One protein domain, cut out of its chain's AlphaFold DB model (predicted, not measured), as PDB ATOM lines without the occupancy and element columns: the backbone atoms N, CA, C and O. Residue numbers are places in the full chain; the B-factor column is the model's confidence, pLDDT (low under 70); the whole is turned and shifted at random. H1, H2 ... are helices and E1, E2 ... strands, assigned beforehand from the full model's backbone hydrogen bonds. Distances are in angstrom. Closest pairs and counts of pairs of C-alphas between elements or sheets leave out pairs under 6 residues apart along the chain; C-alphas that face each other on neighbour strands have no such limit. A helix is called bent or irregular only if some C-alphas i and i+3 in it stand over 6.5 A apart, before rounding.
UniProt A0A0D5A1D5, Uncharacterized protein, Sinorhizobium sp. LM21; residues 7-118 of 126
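What this domain is: This is residues 7 to 118 of the 126 residues of an uncharacterized protein of Sinorhizobium sp. LM21 (UniProt A0A0D5A1D5). One strongly twisted sheet of six strands curls round the helix H3, and the helices H2 and H4 pack on the side of the sheet turned away from H3. The backbone of the sheet is the long hairpin E4 and E5: E3 pairs with one end of E4, E2 with its other end, and E1 and then E6 follow beyond E5, while H1 only grazes the sheet near H3. The printed part has 112 residues with four named helices and six named strands, in the order H1 E1 H2 E2 E3 E4 E5 H3 E6 H4, of mixed class, helices and strands. The sheet is branched and mixed, E1 being parallel to E5 and E6 and the other pairs antiparallel. The whole is compact, with a radius of gyration of the C-alphas of 13.7 A and spans of 46 by 31 by 27 A.

How they stand to each other: E4, residues 57 to 68, and E5, residues 71 to 78, are a hairpin, antiparallel at 154 degrees, with N 64 and O 75 at 3.0 A and N 73 and O 66 at 2.8 A, within hydrogen-bond range. E3, residues 50 to 54, makes another hairpin with E4, at 148 degrees, with N 59 and O 52 at 2.9 A. E3, E4 and E5 form a meander, each strand the antiparallel neighbour of the one before. E4 pairs in a staggered way: its residues 57 to 60 with E3, 61 to 68 with E5, and 66 to 68 with E2, residues 40 to 42, where N 41 and O 67 are 2.8 A apart. E2 lies on one side of E4 and E5 on the other side. E1, residues 15 to 20, is parallel to E5 at 33 degrees, with N 74 and O 17 at 2.9 A. On the other side of E1 is E6, residues 108 to 110, parallel at 30 degrees, with N 20 and O 109 at 2.8 A. The sheet curls round H3, residues 85 to 95; the closest C-alphas of E3 and H3 are those of Val 51 and Trp 91, 5.9 A apart. H2, residues 23 to 35, is on the sheet at a height of 8.5 A, over E4 and only just over E5, on which 3 of its C-alphas fall; it runs along the strands, at 9 degrees to E4 on the local plane. H4, residues 111 to 118, is on the sheet too, and the closest C-alphas of E1 and H4 are those of Gly 17 and Val 117, 5.6 A apart. H2, with residues 25 to 29 alone, touches H4 at a steep tilt of 56 degrees, the same way; their closest C-alphas are those of Glu 25 and Ala 111, 6.4 A apart. H1, residues 7 to 12, only grazes the sheet with residues 8 to 12. H1 and H3 are close but not clearly touching, with the C-alphas of Lys 9 and Asn 95 at 6.6 A. H3 is apart from H2 and H4. In H1, H2 and H3 every O i to N i+4 pair is within hydrogen-bond range; in H4 0 of 4 are, beside 4 of 5 O i to N i+3 pairs.

Where its parts are: E4 measures 34.3 A from C-alpha 57 at (275.273, 240.725, 443.957) to C-alpha 68. E5 measures 22.7 A, E1 13.9 A, E3 11.1 A, E6 7.2 A and E2 6.5 A. H2 is 18.1 A long, H3 15.1 A, H4 12.1 A and H1 8.8 A. H1 begins with C-alpha 7 at (278.498, 264.407, 444.435), and H4 ends with C-alpha 118 at (259.537, 265.638, 460.969). H4 is irregular: its C-alphas 112 and 115 are 8.3 A apart.

The domain as a whole: The two C-alphas farthest apart are those of Lys 37 and Gly 56, at 46.3 A. The printed part has no cut. The link from H3 to E6, residues 96 to 107, is long. The mean pLDDT of the printed part is 95.9, and no printed residue is under 70.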
ATOM      1  N   GLU A   7     279.799 263.870 444.853       93.06
ATOM      2  CA  GLU A   7     278.498 264.407 444.435       93.06
ATOM      3  C   GLU A   7     277.344 263.880 445.303       93.06
ATOM      4  O   GLU A   7     276.527 264.656 445.795       93.06
ATOM      5  N   VAL A   8     277.305 262.566 445.561       94.69
ATOM      6  CA  VAL A   8     276.272 261.971 446.423       94.69
ATOM      7  C   VAL A   8     276.443 262.435 447.869       94.69
ATOM      8  O   VAL A   8     275.448 262.668 448.545       94.69
ATOM      9  N   LYS A   9     277.674 262.627 448.358       94.81
ATOM     10  CA  LYS A   9     277.880 263.197 449.700       94.81
ATOM     11  C   LYS A   9     277.324 264.614 449.792       94.81
ATOM     12  O   LYS A   9     276.534 264.861 450.695       94.81
ATOM     13  N   THR A  10     277.652 265.494 448.841       94.94
ATOM     14  CA  THR A  10     277.092 266.856 448.776       94.94
ATOM     15  C   THR A  10     275.566 266.820 448.714       94.94
ATOM     16  O   THR A  10     274.888 267.567 449.417       94.94
ATOM     17  N   TYR A  11     274.996 265.899 447.935       95.69
ATOM     18  CA  TYR A  11     273.549 265.723 447.854       95.69
ATOM     19  C   TYR A  11     272.908 265.359 449.204       95.69
ATOM     20  O   TYR A  11     271.807 265.821 449.503       95.69
ATOM     21  N   LEU A  12     273.595 264.584 450.044       97.00
ATOM     22  CA  LEU A  12     273.109 264.136 451.354       97.00
ATOM     23  C   LEU A  12     273.342 265.144 452.491       97.00
ATOM     24  O   LEU A  12     272.768 264.983 453.571       97.00
ATOM     25  N   GLU A  13     274.141 266.192 452.274       95.75
ATOM     26  CA  GLU A  13     274.417 267.206 453.297       95.75
ATOM     27  C   GLU A  13     273.128 267.859 453.808       95.75
ATOM     28  O   GLU A  13     272.232 268.219 453.038       95.75
ATOM     29  N   GLY A  14     273.028 268.003 455.131       94.81
ATOM     30  CA  GLY A  14     271.893 268.645 455.793       94.81
ATOM     31  C   GLY A  14     270.620 267.802 455.869       94.81
ATOM     32  O   GLY A  14     269.614 268.303 456.357       94.81
ATOM     33  N   VAL A  15     270.628 266.540 455.423       97.19
ATOM     34  CA  VAL A  15     269.476 265.644 455.604       97.19
ATOM     35  C   VAL A  15     269.250 265.382 457.096       97.19
ATOM     36  O   VAL A  15     270.135 264.873 457.788       97.19
ATOM     37  N   THR A  16     268.059 265.695 457.599       96.88
ATOM     38  CA  THR A  16     267.700 265.566 459.025       96.88
ATOM     39  C   THR A  16     266.804 264.360 459.313       96.88
ATOM     40  O   THR A  16     266.688 263.927 460.466       96.88
ATOM     41  N   GLY A  17     266.221 263.772 458.266       97.69
ATOM     42  CA  GLY A  17     265.294 262.652 458.351       97.69
ATOM     43  C   GLY A  17     265.312 261.764 457.112       97.69
ATOM     44  O   GLY A  17     265.630 262.222 456.014       97.69
ATOM     45  N   ILE A  18     264.983 260.487 457.295       98.44
ATOM     46  CA  ILE A  18     264.994 259.474 456.236       98.44
ATOM     47  C   ILE A  18     263.642 258.759 456.208       98.44
ATOM     48  O   ILE A  18     263.104 258.388 457.249       98.44
ATOM     49  N   VAL A  19     263.101 258.530 455.019       98.38
ATOM     50  CA  VAL A  19     261.830 257.840 454.810       98.38
ATOM     51  C   VAL A  19     262.054 256.712 453.817       98.38
ATOM     52  O   VAL A  19     262.525 256.939 452.708       98.38
ATOM     53  N   GLU A  20     261.736 255.489 454.214       98.50
ATOM     54  CA  GLU A  20     261.675 254.355 453.299       98.50
ATOM     55  C   GLU A  20     260.337 254.425 452.557       98.50
ATOM     56  O   GLU A  20     259.277 254.236 453.159       98.50
ATOM     57  N   ALA A  21     260.400 254.821 451.287       98.06
ATOM     58  CA  ALA A  21     259.241 255.033 450.437       98.06
ATOM     59  C   ALA A  21     259.640 254.919 448.965       98.06
ATOM     60  O   ALA A  21     260.570 255.590 448.506       98.06
ATOM     61  N   ASN A  22     258.884 254.135 448.205       97.12
ATOM     62  CA  ASN A  22     259.021 254.102 446.756       97.12
ATOM     63  C   ASN A  22     258.474 255.389 446.107       97.12
ATOM     64  O   ASN A  22     257.958 256.304 446.765       97.12
ATOM     65  N   SER A  23     258.582 255.480 444.781       95.62
ATOM     66  CA  SER A  23     258.141 256.663 444.030       95.62
ATOM     67  C   SER A  23     256.641 256.946 444.167       95.62
ATOM     68  O   SER A  23     256.245 258.108 444.272       95.62
ATOM     69  N   PHE A  24     255.802 255.909 444.217       97.50
ATOM     70  CA  PHE A  24     254.360 256.056 444.396       97.50
ATOM     71  C   PHE A  24     254.020 256.563 445.800       97.50
ATOM     72  O   PHE A  24     253.284 257.537 445.943       97.50
ATOM     73  N   GLU A  25     254.606 255.964 446.835       98.38
ATOM     74  CA  GLU A  25     254.420 256.377 448.228       98.38
ATOM     75  C   GLU A  25     254.895 257.815 448.450       98.38
ATOM     76  O   GLU A  25     254.178 258.618 449.046       98.38
ATOM     77  N   THR A  26     256.051 258.180 447.888       97.00
ATOM     78  CA  THR A  26     256.566 259.555 447.932       97.00
ATOM     79  C   THR A  26     255.582 260.540 447.295       97.00
ATOM     80  O   THR A  26     255.320 261.605 447.856       97.00
ATOM     81  N   MET A  27     254.968 260.178 446.163       96.81
ATOM     82  CA  MET A  27     253.933 260.995 445.519       96.81
ATOM     83  C   MET A  27     252.647 261.095 446.349       96.81
ATOM     84  O   MET A  27     252.035 262.163 446.405       96.81
ATOM     85  N   CYS A  28     252.235 260.020 447.023       97.81
ATOM     86  CA  CYS A  28     251.099 260.046 447.945       97.81
ATOM     87  C   CYS A  28     251.359 260.963 449.149       97.81
ATOM     88  O   CYS A  28     250.469 261.728 449.539       97.81
ATOM     89  N   LEU A  29     252.571 260.922 449.712       97.00
ATOM     90  CA  LEU A  29     252.989 261.809 450.797       97.00
ATOM     91  C   LEU A  29     253.000 263.266 450.346       97.00
ATOM     92  O   LEU A  29     252.385 264.098 451.009       97.00
ATOM     93  N   TRP A  30     253.617 263.553 449.196       96.94
ATOM     94  CA  TRP A  30     253.612 264.880 448.584       96.94
ATOM     95  C   TRP A  30     252.188 265.417 448.440       96.94
ATOM     96  O   TRP A  30     251.884 266.471 448.995       96.94
ATOM     97  N   ARG A  31     251.300 264.654 447.786       97.31
ATOM     98  CA  ARG A  31     249.899 265.042 447.574       97.31
ATOM     99  C   ARG A  31     249.202 265.350 448.893       97.31
ATOM    100  O   ARG A  31     248.589 266.401 449.036       97.31
ATOM    101  N   THR A  32     249.328 264.453 449.869       95.31
ATOM    102  CA  THR A  32     248.724 264.642 451.194       95.31
ATOM    103  C   THR A  32     249.240 265.923 451.848       95.31
ATOM    104  O   THR A  32     248.461 266.678 452.428       95.31
ATOM    105  N   TRP A  33     250.538 266.209 451.752       93.44
ATOM    106  CA  TRP A  33     251.140 267.400 452.349       93.44
ATOM    107  C   TRP A  33     250.662 268.689 451.674       93.44
ATOM    108  O   TRP A  33     250.246 269.628 452.357       93.44
ATOM    109  N   THR A  34     250.653 268.714 450.340       93.94
ATOM    110  CA  THR A  34     250.220 269.878 449.560       93.94
ATOM    111  C   THR A  34     248.723 270.135 449.685       93.94
ATOM    112  O   THR A  34     248.322 271.291 449.812       93.94
ATOM    113  N   ASP A  35     247.896 269.086 449.744       96.56
ATOM    114  CA  ASP A  35     246.445 269.201 449.960       96.56
ATOM    115  C   ASP A  35     246.141 269.820 451.338       96.56
ATOM    116  O   ASP A  35     245.193 270.590 451.499       96.56
ATOM    117  N   ASN A  36     247.006 269.567 452.327       94.00
ATOM    118  CA  ASN A  36     246.961 270.189 453.652       94.00
ATOM    119  C   ASN A  36     247.674 271.555 453.724       94.00
ATOM    120  O   ASN A  36     247.888 272.072 454.820       94.00
ATOM    121  N   LYS A  37     248.036 272.154 452.578       93.25
ATOM    122  CA  LYS A  37     248.718 273.459 452.462       93.25
ATOM    123  C   LYS A  37     250.044 273.547 453.225       93.25
ATOM    124  O   LYS A  37     250.444 274.631 453.649       93.25
ATOM    125  N   LYS A  38     250.722 272.415 453.409       93.69
ATOM    126  CA  LYS A  38     252.044 272.360 454.036       93.69
ATOM    127  C   LYS A  38     253.146 272.526 452.990       93.69
ATOM    128  O   LYS A  38     252.964 272.193 451.819       93.69
ATOM    129  N   SER A  39     254.295 273.042 453.414       95.38
ATOM    130  CA  SER A  39     255.439 273.318 452.544       95.38
ATOM    131  C   SER A  39     256.133 272.028 452.108       95.38
ATOM    132  O   SER A  39     256.514 271.203 452.943       95.38
ATOM    133  N   TRP A  40     256.321 271.878 450.795       97.12
ATOM    134  CA  TRP A  40     257.082 270.797 450.175       97.12
ATOM    135  C   TRP A  40     257.785 271.306 448.915       97.12
ATOM    136  O   TRP A  40     257.135 271.764 447.976       97.12
ATOM    137  N   VAL A  41     259.110 271.175 448.863       96.69
ATOM    138  CA  VAL A  41     259.937 271.525 447.700       96.69
ATOM    139  C   VAL A  41     260.753 270.305 447.288       96.69
ATOM    140  O   VAL A  41     261.689 269.912 447.981       96.69
ATOM    141  N   SER A  42     260.395 269.689 446.162       93.38
ATOM    142  CA  SER A  42     261.100 268.515 445.632       93.38
ATOM    143  C   SER A  42     262.415 268.905 444.957       93.38
ATOM    144  O   SER A  42     262.483 269.923 444.266       93.38
ATOM    145  N   THR A  43     263.441 268.059 445.064       88.94
ATOM    146  CA  THR A  43     264.598 268.153 444.162       88.94
ATOM    147  C   THR A  43     264.282 267.493 442.823       88.94
ATOM    148  O   THR A  43     263.740 266.393 442.790       88.94
ATOM    149  N   GLY A  44     264.642 268.140 441.711       82.00
ATOM    150  CA  GLY A  44     264.350 267.644 440.355       82.00
ATOM    151  C   GLY A  44     265.197 266.454 439.882       82.00
ATOM    152  O   GLY A  44     265.071 266.048 438.733       82.00
ATOM    153  N   HIS A  45     266.078 265.916 440.726       85.88
ATOM    154  CA  HIS A  45     266.938 264.777 440.413       85.88
ATOM    155  C   HIS A  45     267.125 263.883 441.647       85.88
ATOM    156  O   HIS A  45     267.043 264.349 442.788       85.88
ATOM    157  N   GLY A  46     267.371 262.598 441.393       90.50
ATOM    158  CA  GLY A  46     267.710 261.580 442.387       90.50
ATOM    159  C   GLY A  46     268.947 260.789 441.959       90.50
ATOM    160  O   GLY A  46     269.410 260.921 440.825       90.50
ATOM    161  N   TYR A  47     269.477 259.966 442.861       95.69
ATOM    162  CA  TYR A  47     270.672 259.145 442.626       95.69
ATOM    163  C   TYR A  47     270.389 257.665 442.889       95.69
ATOM    164  O   TYR A  47     269.478 257.324 443.637       95.69
ATOM    165  N   GLY A  48     271.195 256.779 442.300       95.81
ATOM    166  CA  GLY A  48     271.093 255.326 442.485       95.81
ATOM    167  C   GLY A  48     272.375 254.692 443.038       95.81
ATOM    168  O   GLY A  48     273.039 253.973 442.291       95.81
ATOM    169  N   PRO A  49     272.802 254.980 444.283       96.44
ATOM    170  CA  PRO A  49     274.055 254.442 444.808       96.44
ATOM    171  C   PRO A  49     273.999 252.927 445.069       96.44
ATOM    172  O   PRO A  49     273.024 252.387 445.597       96.44
ATOM    173  N   THR A  50     275.115 252.245 444.795       97.50
ATOM    174  CA  THR A  50     275.385 250.897 445.314       97.50
ATOM    175  C   THR A  50     275.912 251.003 446.743       97.50
ATOM    176  O   THR A  50     277.021 251.490 446.967       97.50
ATOM    177  N   VAL A  51     275.140 250.522 447.714       97.00
ATOM    178  CA  VAL A  51     275.465 250.631 449.148       97.00
ATOM    179  C   VAL A  51     276.328 249.474 449.651       97.00
ATOM    180  O   VAL A  51     277.021 249.585 450.664       97.00
ATOM    181  N   GLY A  52     276.347 248.362 448.918       96.81
ATOM    182  CA  GLY A  52     277.163 247.205 449.252       96.81
ATOM    183  C   GLY A  52     276.998 246.051 448.275       96.81
ATOM    184  O   GLY A  52     276.474 246.203 447.173       96.81
ATOM    185  N   THR A  53     277.466 244.881 448.698       97.50
ATOM    186  CA  THR A  53     277.404 243.645 447.919       97.50
ATOM    187  C   THR A  53     277.054 242.503 448.864       97.50
ATOM    188  O   THR A  53     277.706 242.354 449.898       97.50
ATOM    189  N   LEU A  54     276.056 241.699 448.507       96.44
ATOM    190  CA  LEU A  54     275.651 240.496 449.229       96.44
ATOM    191  C   LEU A  54     275.823 239.294 448.299       96.44
ATOM    192  O   LEU A  54     275.236 239.259 447.223       96.44
ATOM    193  N   ALA A  55     276.653 238.326 448.696       95.94
ATOM    194  CA  ALA A  55     276.942 237.126 447.899       95.94
ATOM    195  C   ALA A  55     277.336 237.426 446.430       95.94
ATOM    196  O   ALA A  55     276.912 236.742 445.506       95.94
ATOM    197  N   GLY A  56     278.128 238.482 446.208       95.94
ATOM    198  CA  GLY A  56     278.560 238.909 444.871       95.94
ATOM    199  C   GLY A  56     277.530 239.725 444.077       95.94
ATOM    200  O   GLY A  56     277.869 240.239 443.015       95.94
ATOM    201  N   MET A  57     276.312 239.908 444.590       97.38
ATOM    202  CA  MET A  57     275.273 240.725 443.957       97.38
ATOM    203  C   MET A  57     275.221 242.132 444.571       97.38
ATOM    204  O   MET A  57     275.322 242.269 445.795       97.38
ATOM    205  N   PRO A  58     275.083 243.199 443.761       97.38
ATOM    206  CA  PRO A  58     275.036 244.563 444.269       97.38
ATOM    207  C   PRO A  58     273.731 244.826 445.024       97.38
ATOM    208  O   PRO A  58     272.653 244.443 444.575       97.38
ATOM    209  N   VAL A  59     273.845 245.525 446.153       98.25
ATOM    210  CA  VAL A  59     272.706 246.110 446.865       98.25
ATOM    211  C   VAL A  59     272.657 247.588 446.495       98.25
ATOM    212  O   VAL A  59     273.596 248.331 446.793       98.25
ATOM    213  N   CYS A  60     271.587 248.004 445.825       97.88
ATOM    214  CA  CYS A  60     271.383 249.360 445.324       97.88
ATOM    215  C   CYS A  60     270.118 249.964 445.930       97.88
ATOM    216  O   CYS A  60     269.130 249.265 446.161       97.88
ATOM    217  N   ILE A  61     270.150 251.274 446.150       97.94
ATOM    218  CA  ILE A  61     268.975 252.055 446.537       97.94
ATOM    219  C   ILE A  61     268.790 253.202 445.544       97.94
ATOM    220  O   ILE A  61     269.772 253.736 445.032       97.94
ATOM    221  N   SER A  62     267.548 253.583 445.280       97.88
ATOM    222  CA  SER A  62     267.203 254.887 444.722       97.88
ATOM    223  C   SER A  62     267.058 255.878 445.870       97.88
ATOM    224  O   SER A  62     266.486 255.537 446.907       97.88
ATOM    225  N   ILE A  63     267.588 257.088 445.701       97.88
ATOM    226  CA  ILE A  63     267.461 258.171 446.672       97.88
ATOM    227  C   ILE A  63     266.905 259.435 446.024       97.88
ATOM    228  O   ILE A  63     267.305 259.816 444.923       97.88
ATOM    229  N   LEU A  64     266.014 260.108 446.747       97.56
ATOM    230  CA  LEU A  64     265.426 261.391 446.380       97.56
ATOM    231  C   LEU A  64     265.339 262.279 447.622       97.56
ATOM    232  O   LEU A  64     265.093 261.778 448.713       97.56
ATOM    233  N   THR A  65     265.488 263.592 447.481       97.75
ATOM    234  CA  THR A  65     265.280 264.531 448.588       97.75
ATOM    235  C   THR A  65     264.110 265.474 448.345       97.75
ATOM    236  O   THR A  65     263.775 265.822 447.210       97.75
ATOM    237  N   ALA A  66     263.499 265.929 449.432       97.44
ATOM    238  CA  ALA A  66     262.609 267.078 449.420       97.44
ATOM    239  C   ALA A  66     262.821 267.914 450.679       97.44
ATOM    240  O   ALA A  66     263.091 267.375 451.753       97.44
ATOM    241  N   THR A  67     262.666 269.228 450.556       97.00
ATOM    242  CA  THR A  67     262.563 270.114 451.713       97.00
ATOM    243  C   THR A  67     261.105 270.179 452.135       97.00
ATOM    244  O   THR A  67     260.270 270.717 451.408       97.00
ATOM    245  N   VAL A  68     260.789 269.631 453.305       95.94
ATOM    246  CA  VAL A  68     259.436 269.550 453.854       95.94
ATOM    247  C   VAL A  68     259.395 270.347 455.147       95.94
ATOM    248  O   VAL A  68     260.111 270.028 456.088       95.94
ATOM    249  N   GLU A  69     258.573 271.398 455.207       93.69
ATOM    250  CA  GLU A  69     258.487 272.273 456.395       93.69
ATOM    251  C   GLU A  69     259.854 272.828 456.857       93.69
ATOM    252  O   GLU A  69     260.095 272.994 458.051       93.69
ATOM    253  N   GLY A  70     260.754 273.101 455.905       93.88
ATOM    254  CA  GLY A  70     262.114 273.592 456.166       93.88
ATOM    255  C   GLY A  70     263.159 272.501 456.428       93.88
ATOM    256  O   GLY A  70     264.348 272.797 456.407       93.88
ATOM    257  N   GLU A  71     262.741 271.246 456.593       95.44
ATOM    258  CA  GLU A  71     263.621 270.107 456.861       95.44
ATOM    259  C   GLU A  71     263.965 269.353 455.577       95.44
ATOM    260  O   GLU A  71     263.079 269.028 454.786       95.44
ATOM    261  N   LYS A  72     265.244 269.029 455.364       96.81
ATOM    262  CA  LYS A  72     265.669 268.228 454.211       96.81
ATOM    263  C   LYS A  72     265.489 266.743 454.519       96.81
ATOM    264  O   LYS A  72     266.217 266.171 455.332       96.81
ATOM    265  N   ILE A  73     264.530 266.115 453.849       97.81
ATOM    266  CA  ILE A  73     264.172 264.707 454.028       97.81
ATOM    267  C   ILE A  73     264.688 263.881 452.856       97.81
ATOM    268  O   ILE A  73     264.532 264.272 451.700       97.81
ATOM    269  N   LEU A  74     265.290 262.734 453.167       98.19
ATOM    270  CA  LEU A  74     265.755 261.746 452.201       98.19
ATOM    271  C   LEU A  74     264.746 260.602 452.086       98.19
ATOM    272  O   LEU A  74     264.518 259.878 453.047       98.19
ATOM    273  N   PHE A  75     264.198 260.399 450.900       98.31
ATOM    274  CA  PHE A  75     263.418 259.227 450.533       98.31
ATOM    275  C   PHE A  75     264.353 258.171 449.950       98.31
ATOM    276  O   PHE A  75     265.204 258.496 449.116       98.31
ATOM    277  N   ILE A  76     264.216 256.928 450.402       98.44
ATOM    278  CA  ILE A  76     265.002 255.791 449.920       98.44
ATOM    279  C   ILE A  76     264.085 254.655 449.473       98.44
ATOM    280  O   ILE A  76     263.085 254.366 450.127       98.44
ATOM    281  N   ASP A  77     264.484 253.979 448.402       98.19
ATOM    282  CA  ASP A  77     263.793 252.812 447.853       98.19
ATOM    283  C   ASP A  77     264.831 251.747 447.459       98.19
ATOM    284  O   ASP A  77     265.682 252.022 446.610       98.19
ATOM    285  N   PRO A  78     264.861 250.560 448.087       97.94
ATOM    286  CA  PRO A  78     265.731 249.467 447.656       97.94
ATOM    287  C   PRO A  78     265.328 248.936 446.270       97.94
ATOM    288  O   PRO A  78     264.242 248.398 446.097       97.94
ATOM    289  N   THR A  79     266.218 249.041 445.278       97.31
ATOM    290  CA  THR A  79     265.880 248.767 443.861       97.31
ATOM    291  C   THR A  79     266.587 247.560 443.248       97.31
ATOM    292  O   THR A  79     266.280 247.168 442.121       97.31
ATOM    293  N   SER A  80     267.556 246.961 443.940       97.00
ATOM    294  CA  SER A  80     268.291 245.791 443.446       97.00
ATOM    295  C   SER A  80     267.524 244.478 443.625       97.00
ATOM    296  O   SER A  80     266.672 244.347 444.497       97.00
ATOM    297  N   GLN A  81     267.894 243.456 442.841       97.50
ATOM    298  CA  GLN A  81     267.331 242.100 442.949       97.50
ATOM    299  C   GLN A  81     267.505 241.488 444.348       97.50
ATOM    300  O   GLN A  81     266.646 240.738 444.806       97.50
ATOM    301  N   VAL A  82     268.619 241.797 445.018       97.44
ATOM    302  CA  VAL A  82     268.832 241.460 446.427       97.44
ATOM    303  C   VAL A  82     268.811 242.712 447.278       97.44
ATOM    304  O   VAL A  82     269.390 243.733 446.908       97.44
ATOM    305  N   VAL A  83     268.176 242.617 448.440       97.62
ATOM    306  CA  VAL A  83     268.081 243.708 449.408       97.62
ATOM    307  C   VAL A  83     268.647 243.232 450.737       97.62
ATOM    308  O   VAL A  83     268.286 242.171 451.238       97.62
ATOM    309  N   ASP A  84     269.537 244.039 451.311       97.81
ATOM    310  CA  ASP A  84     270.054 243.853 452.664       97.81
ATOM    311  C   ASP A  84     269.871 245.163 453.436       97.81
ATOM    312  O   ASP A  84     270.628 246.127 453.271       97.81
ATOM    313  N   HIS A  85     268.843 245.204 454.286       97.69
ATOM    314  CA  HIS A  85     268.513 246.398 455.065       97.69
ATOM    315  C   HIS A  85     269.611 246.778 456.064       97.69
ATOM    316  O   HIS A  85     269.740 247.954 456.402       97.69
ATOM    317  N   ARG A  86     270.447 245.827 456.503       97.62
ATOM    318  CA  ARG A  86     271.574 246.114 457.396       97.62
ATOM    319  C   ARG A  86     272.686 246.836 456.643       97.62
ATOM    320  O   ARG A  86     273.245 247.791 457.177       97.62
ATOM    321  N   LEU A  87     272.999 246.427 455.412       97.50
ATOM    322  CA  LEU A  87     273.956 247.153 454.567       97.50
ATOM    323  C   LEU A  87     273.465 248.568 454.248       97.50
ATOM    324  O   LEU A  87     274.252 249.512 454.322       97.50
ATOM    325  N   ILE A  88     272.168 248.721 453.963       98.19
ATOM    326  CA  ILE A  88     271.540 250.031 453.759       98.19
ATOM    327  C   ILE A  88     271.676 250.889 455.022       98.19
ATOM    328  O   ILE A  88     272.147 252.020 454.942       98.19
ATOM    329  N   GLU A  89     271.327 250.359 456.197       97.75
ATOM    330  CA  GLU A  89     271.429 251.100 457.457       97.75
ATOM    331  C   GLU A  89     272.868 251.534 457.757       97.75
ATOM    332  O   GLU A  89     273.102 252.691 458.105       97.75
ATOM    333  N   ILE A  90     273.845 250.640 457.584       97.50
ATOM    334  CA  ILE A  90     275.258 250.972 457.792       97.50
ATOM    335  C   ILE A  90     275.692 252.087 456.831       97.50
ATOM    336  O   ILE A  90     276.344 253.043 457.255       97.50
ATOM    337  N   TRP A  91     275.312 252.001 455.553       97.69
ATOM    338  CA  TRP A  91     275.624 253.038 454.574       97.69
ATOM    339  C   TRP A  91     274.982 254.383 454.944       97.69
ATOM    340  O   TRP A  91     275.659 255.410 454.896       97.69
ATOM    341  N   LEU A  92     273.722 254.392 455.387       97.75
ATOM    342  CA  LEU A  92     273.029 255.608 455.826       97.75
ATOM    343  C   LEU A  92     273.686 256.232 457.060       97.75
ATOM    344  O   LEU A  92     273.886 257.439 457.089       97.75
ATOM    345  N   LYS A  93     274.086 255.430 458.054       96.81
ATOM    346  CA  LYS A  93     274.796 255.928 459.247       96.81
ATOM    347  C   LYS A  93     276.117 256.614 458.895       96.81
ATOM    348  O   LYS A  93     276.483 257.594 459.537       96.81
ATOM    349  N   LEU A  94     276.817 256.113 457.878       96.25
ATOM    350  CA  LEU A  94     278.087 256.680 457.424       96.25
ATOM    351  C   LEU A  94     277.918 257.935 456.564       96.25
ATOM    352  O   LEU A  94     278.741 258.841 456.657       96.25
ATOM    353  N   ASN A  95     276.889 257.984 455.714       96.88
ATOM    354  CA  ASN A  95     276.731 259.050 454.719       96.88
ATOM    355  C   ASN A  95     275.720 260.128 455.122       96.88
ATOM    356  O   ASN A  95     275.724 261.208 454.541       96.88
ATOM    357  N   VAL A  96     274.875 259.858 456.117       96.81
ATOM    358  CA  VAL A  96     273.842 260.777 456.611       96.81
ATOM    359  C   VAL A  96     273.944 260.940 458.136       96.81
ATOM    360  O   VAL A  96     272.970 260.722 458.863       96.81
ATOM    361  N   PRO A  97     275.120 261.316 458.677       95.69
ATOM    362  CA  PRO A  97     275.310 261.405 460.124       95.69
ATOM    363  C   PRO A  97     274.405 262.463 460.774       95.69
ATOM    364  O   PRO A  97     274.027 262.316 461.931       95.69
ATOM    365  N   SER A  98     273.976 263.491 460.036       94.94
ATOM    366  CA  SER A  98     273.018 264.503 460.504       94.94
ATOM    367  C   SER A  98     271.633 263.932 460.839       94.94
ATOM    368  O   SER A  98     270.916 264.498 461.668       94.94
ATOM    369  N   ALA A  99     271.261 262.776 460.280       96.12
ATOM    370  CA  ALA A  99     270.029 262.077 460.630       96.12
ATOM    371  C   ALA A  99     270.166 261.221 461.907       96.12
ATOM    372  O   ALA A  99     269.145 260.829 462.475       96.12
ATOM    373  N   LEU A 100     271.375 260.992 462.439       95.12
ATOM    374  CA  LEU A 100     271.579 260.230 463.680       95.12
ATOM    375  C   LEU A 100     271.021 260.962 464.905       95.12
ATOM    376  O   LEU A 100     271.243 262.157 465.105       95.12
ATOM    377  N   ARG A 101     270.273 260.237 465.726       91.81
ATOM    378  CA  ARG A 101     269.747 260.679 467.019       91.81
ATOM    379  C   ARG A 101     270.799 260.469 468.114       91.81
ATOM    380  O   ARG A 101     271.780 259.753 467.924       91.81
ATOM    381  N   LYS A 102     270.577 261.074 469.289       88.94
ATOM    382  CA  LYS A 102     271.482 260.967 470.455       88.94
ATOM    383  C   LYS A 102     271.663 259.527 470.955       88.94
ATOM    384  O   LYS A 102     272.693 259.213 471.535       88.94
ATOM    385  N   ASP A 103     270.680 258.662 470.714       90.81
ATOM    386  CA  ASP A 103     270.697 257.236 471.065       90.81
ATOM    387  C   ASP A 103     271.411 256.351 470.019       90.81
ATOM    388  O   ASP A 103     271.462 255.133 470.173       90.81
ATOM    389  N   GLY A 104     271.970 256.941 468.955       91.06
ATOM    390  CA  GLY A 104     272.682 256.223 467.896       91.06
ATOM    391  C   GLY A 104     271.783 255.607 466.817       91.06
ATOM    392  O   GLY A 104     272.296 254.998 465.871       91.06
ATOM    393  N   TYR A 105     270.460 255.779 466.907       94.25
ATOM    394  CA  TYR A 105     269.528 255.362 465.860       94.25
ATOM    395  C   TYR A 105     269.376 256.446 464.791       94.25
ATOM    396  O   TYR A 105     269.490 257.641 465.058       94.25
ATOM    397  N   LEU A 106     269.104 256.042 463.549       96.38
ATOM    398  CA  LEU A 106     268.733 256.993 462.502       96.38
ATOM    399  C   LEU A 106     267.320 257.525 462.769       96.38
ATOM    400  O   LEU A 106     266.434 256.764 463.154       96.38
ATOM    401  N   ASN A 107     267.092 258.813 462.507       97.12
ATOM    402  CA  ASN A 107     265.751 259.365 462.321       97.12
ATOM    403  C   ASN A 107     265.169 258.838 460.996       97.12
ATOM    404  O   ASN A 107     265.142 259.552 459.993       97.12
ATOM    405  N   LYS A 108     264.821 257.548 460.976       97.31
ATOM    406  CA  LYS A 108     264.325 256.815 459.811       97.31
ATOM    407  C   LYS A 108     262.961 256.213 460.121       97.31
ATOM    408  O   LYS A 108     262.799 255.603 461.174       97.31
ATOM    409  N   THR A 109     262.026 256.320 459.185       97.56
ATOM    410  CA  THR A 109     260.714 255.672 459.280       97.56
ATOM    411  C   THR A 109     260.232 255.174 457.916       97.56
ATOM    412  O   THR A 109     260.859 255.475 456.906       97.56
ATOM    413  N   ASP A 110     259.156 254.393 457.871       97.69
ATOM    414  CA  ASP A 110     258.449 254.056 456.626       97.69
ATOM    415  C   ASP A 110     257.513 255.189 456.164       97.69
ATOM    416  O   ASP A 110     257.281 256.166 456.880       97.69
ATOM    417  N   ALA A 111     256.934 255.069 454.970       97.31
ATOM    418  CA  ALA A 111     255.978 256.050 454.461       97.31
ATOM    419  C   ALA A 111     254.769 256.271 455.397       97.31
ATOM    420  O   ALA A 111     254.305 257.402 455.553       97.31
ATOM    421  N   MET A 112     254.272 255.215 456.054       96.69
ATOM    422  CA  MET A 112     253.089 255.283 456.922       96.69
ATOM    423  C   MET A 112     253.304 256.204 458.129       96.69
ATOM    424  O   MET A 112     252.389 256.907 458.555       96.69
ATOM    425  N   ASN A 113     254.523 256.228 458.656       96.31
ATOM    426  CA  ASN A 113     254.893 256.976 459.851       96.31
ATOM    427  C   ASN A 113     255.660 258.272 459.534       96.31
ATOM    428  O   ASN A 113     256.328 258.827 460.409       96.31
ATOM    429  N   PHE A 114     255.560 258.777 458.298       94.75
ATOM    430  CA  PHE A 114     256.287 259.953 457.799       94.75
ATOM    431  C   PHE A 114     256.276 261.162 458.752       94.75
ATOM    432  O   PHE A 114     257.296 261.828 458.938       94.75
ATOM    433  N   SER A 115     255.145 261.432 459.412       90.88
ATOM    434  CA  SER A 115     255.004 262.548 460.354       90.88
ATOM    435  C   SER A 115     255.995 262.506 461.522       90.88
ATOM    436  O   SER A 115     256.392 263.563 462.013       90.88
ATOM    437  N   ASN A 116     256.413 261.313 461.956       92.06
ATOM    438  CA  ASN A 116     257.316 261.142 463.094       92.06
ATOM    439  C   ASN A 116     258.727 261.643 462.769       92.06
ATOM    440  O   ASN A 116     259.371 262.259 463.616       92.06
ATOM    441  N   VAL A 117     259.172 261.459 461.522       92.06
ATOM    442  CA  VAL A 117     260.491 261.923 461.072       92.06
ATOM    443  C   VAL A 117     260.619 263.441 461.183       92.06
ATOM    444  O   VAL A 117     261.668 263.940 461.595       92.06
ATOM    445  N   LEU A 118     259.549 264.177 460.879       87.69
ATOM    446  CA  LEU A 118     259.537 265.638 460.969       87.69
ATOM    447  C   LEU A 118     259.545 266.138 462.416       87.69
ATOM    448  O   LEU A 118     260.200 267.136 462.704       87.69
TER     449      LEU A 118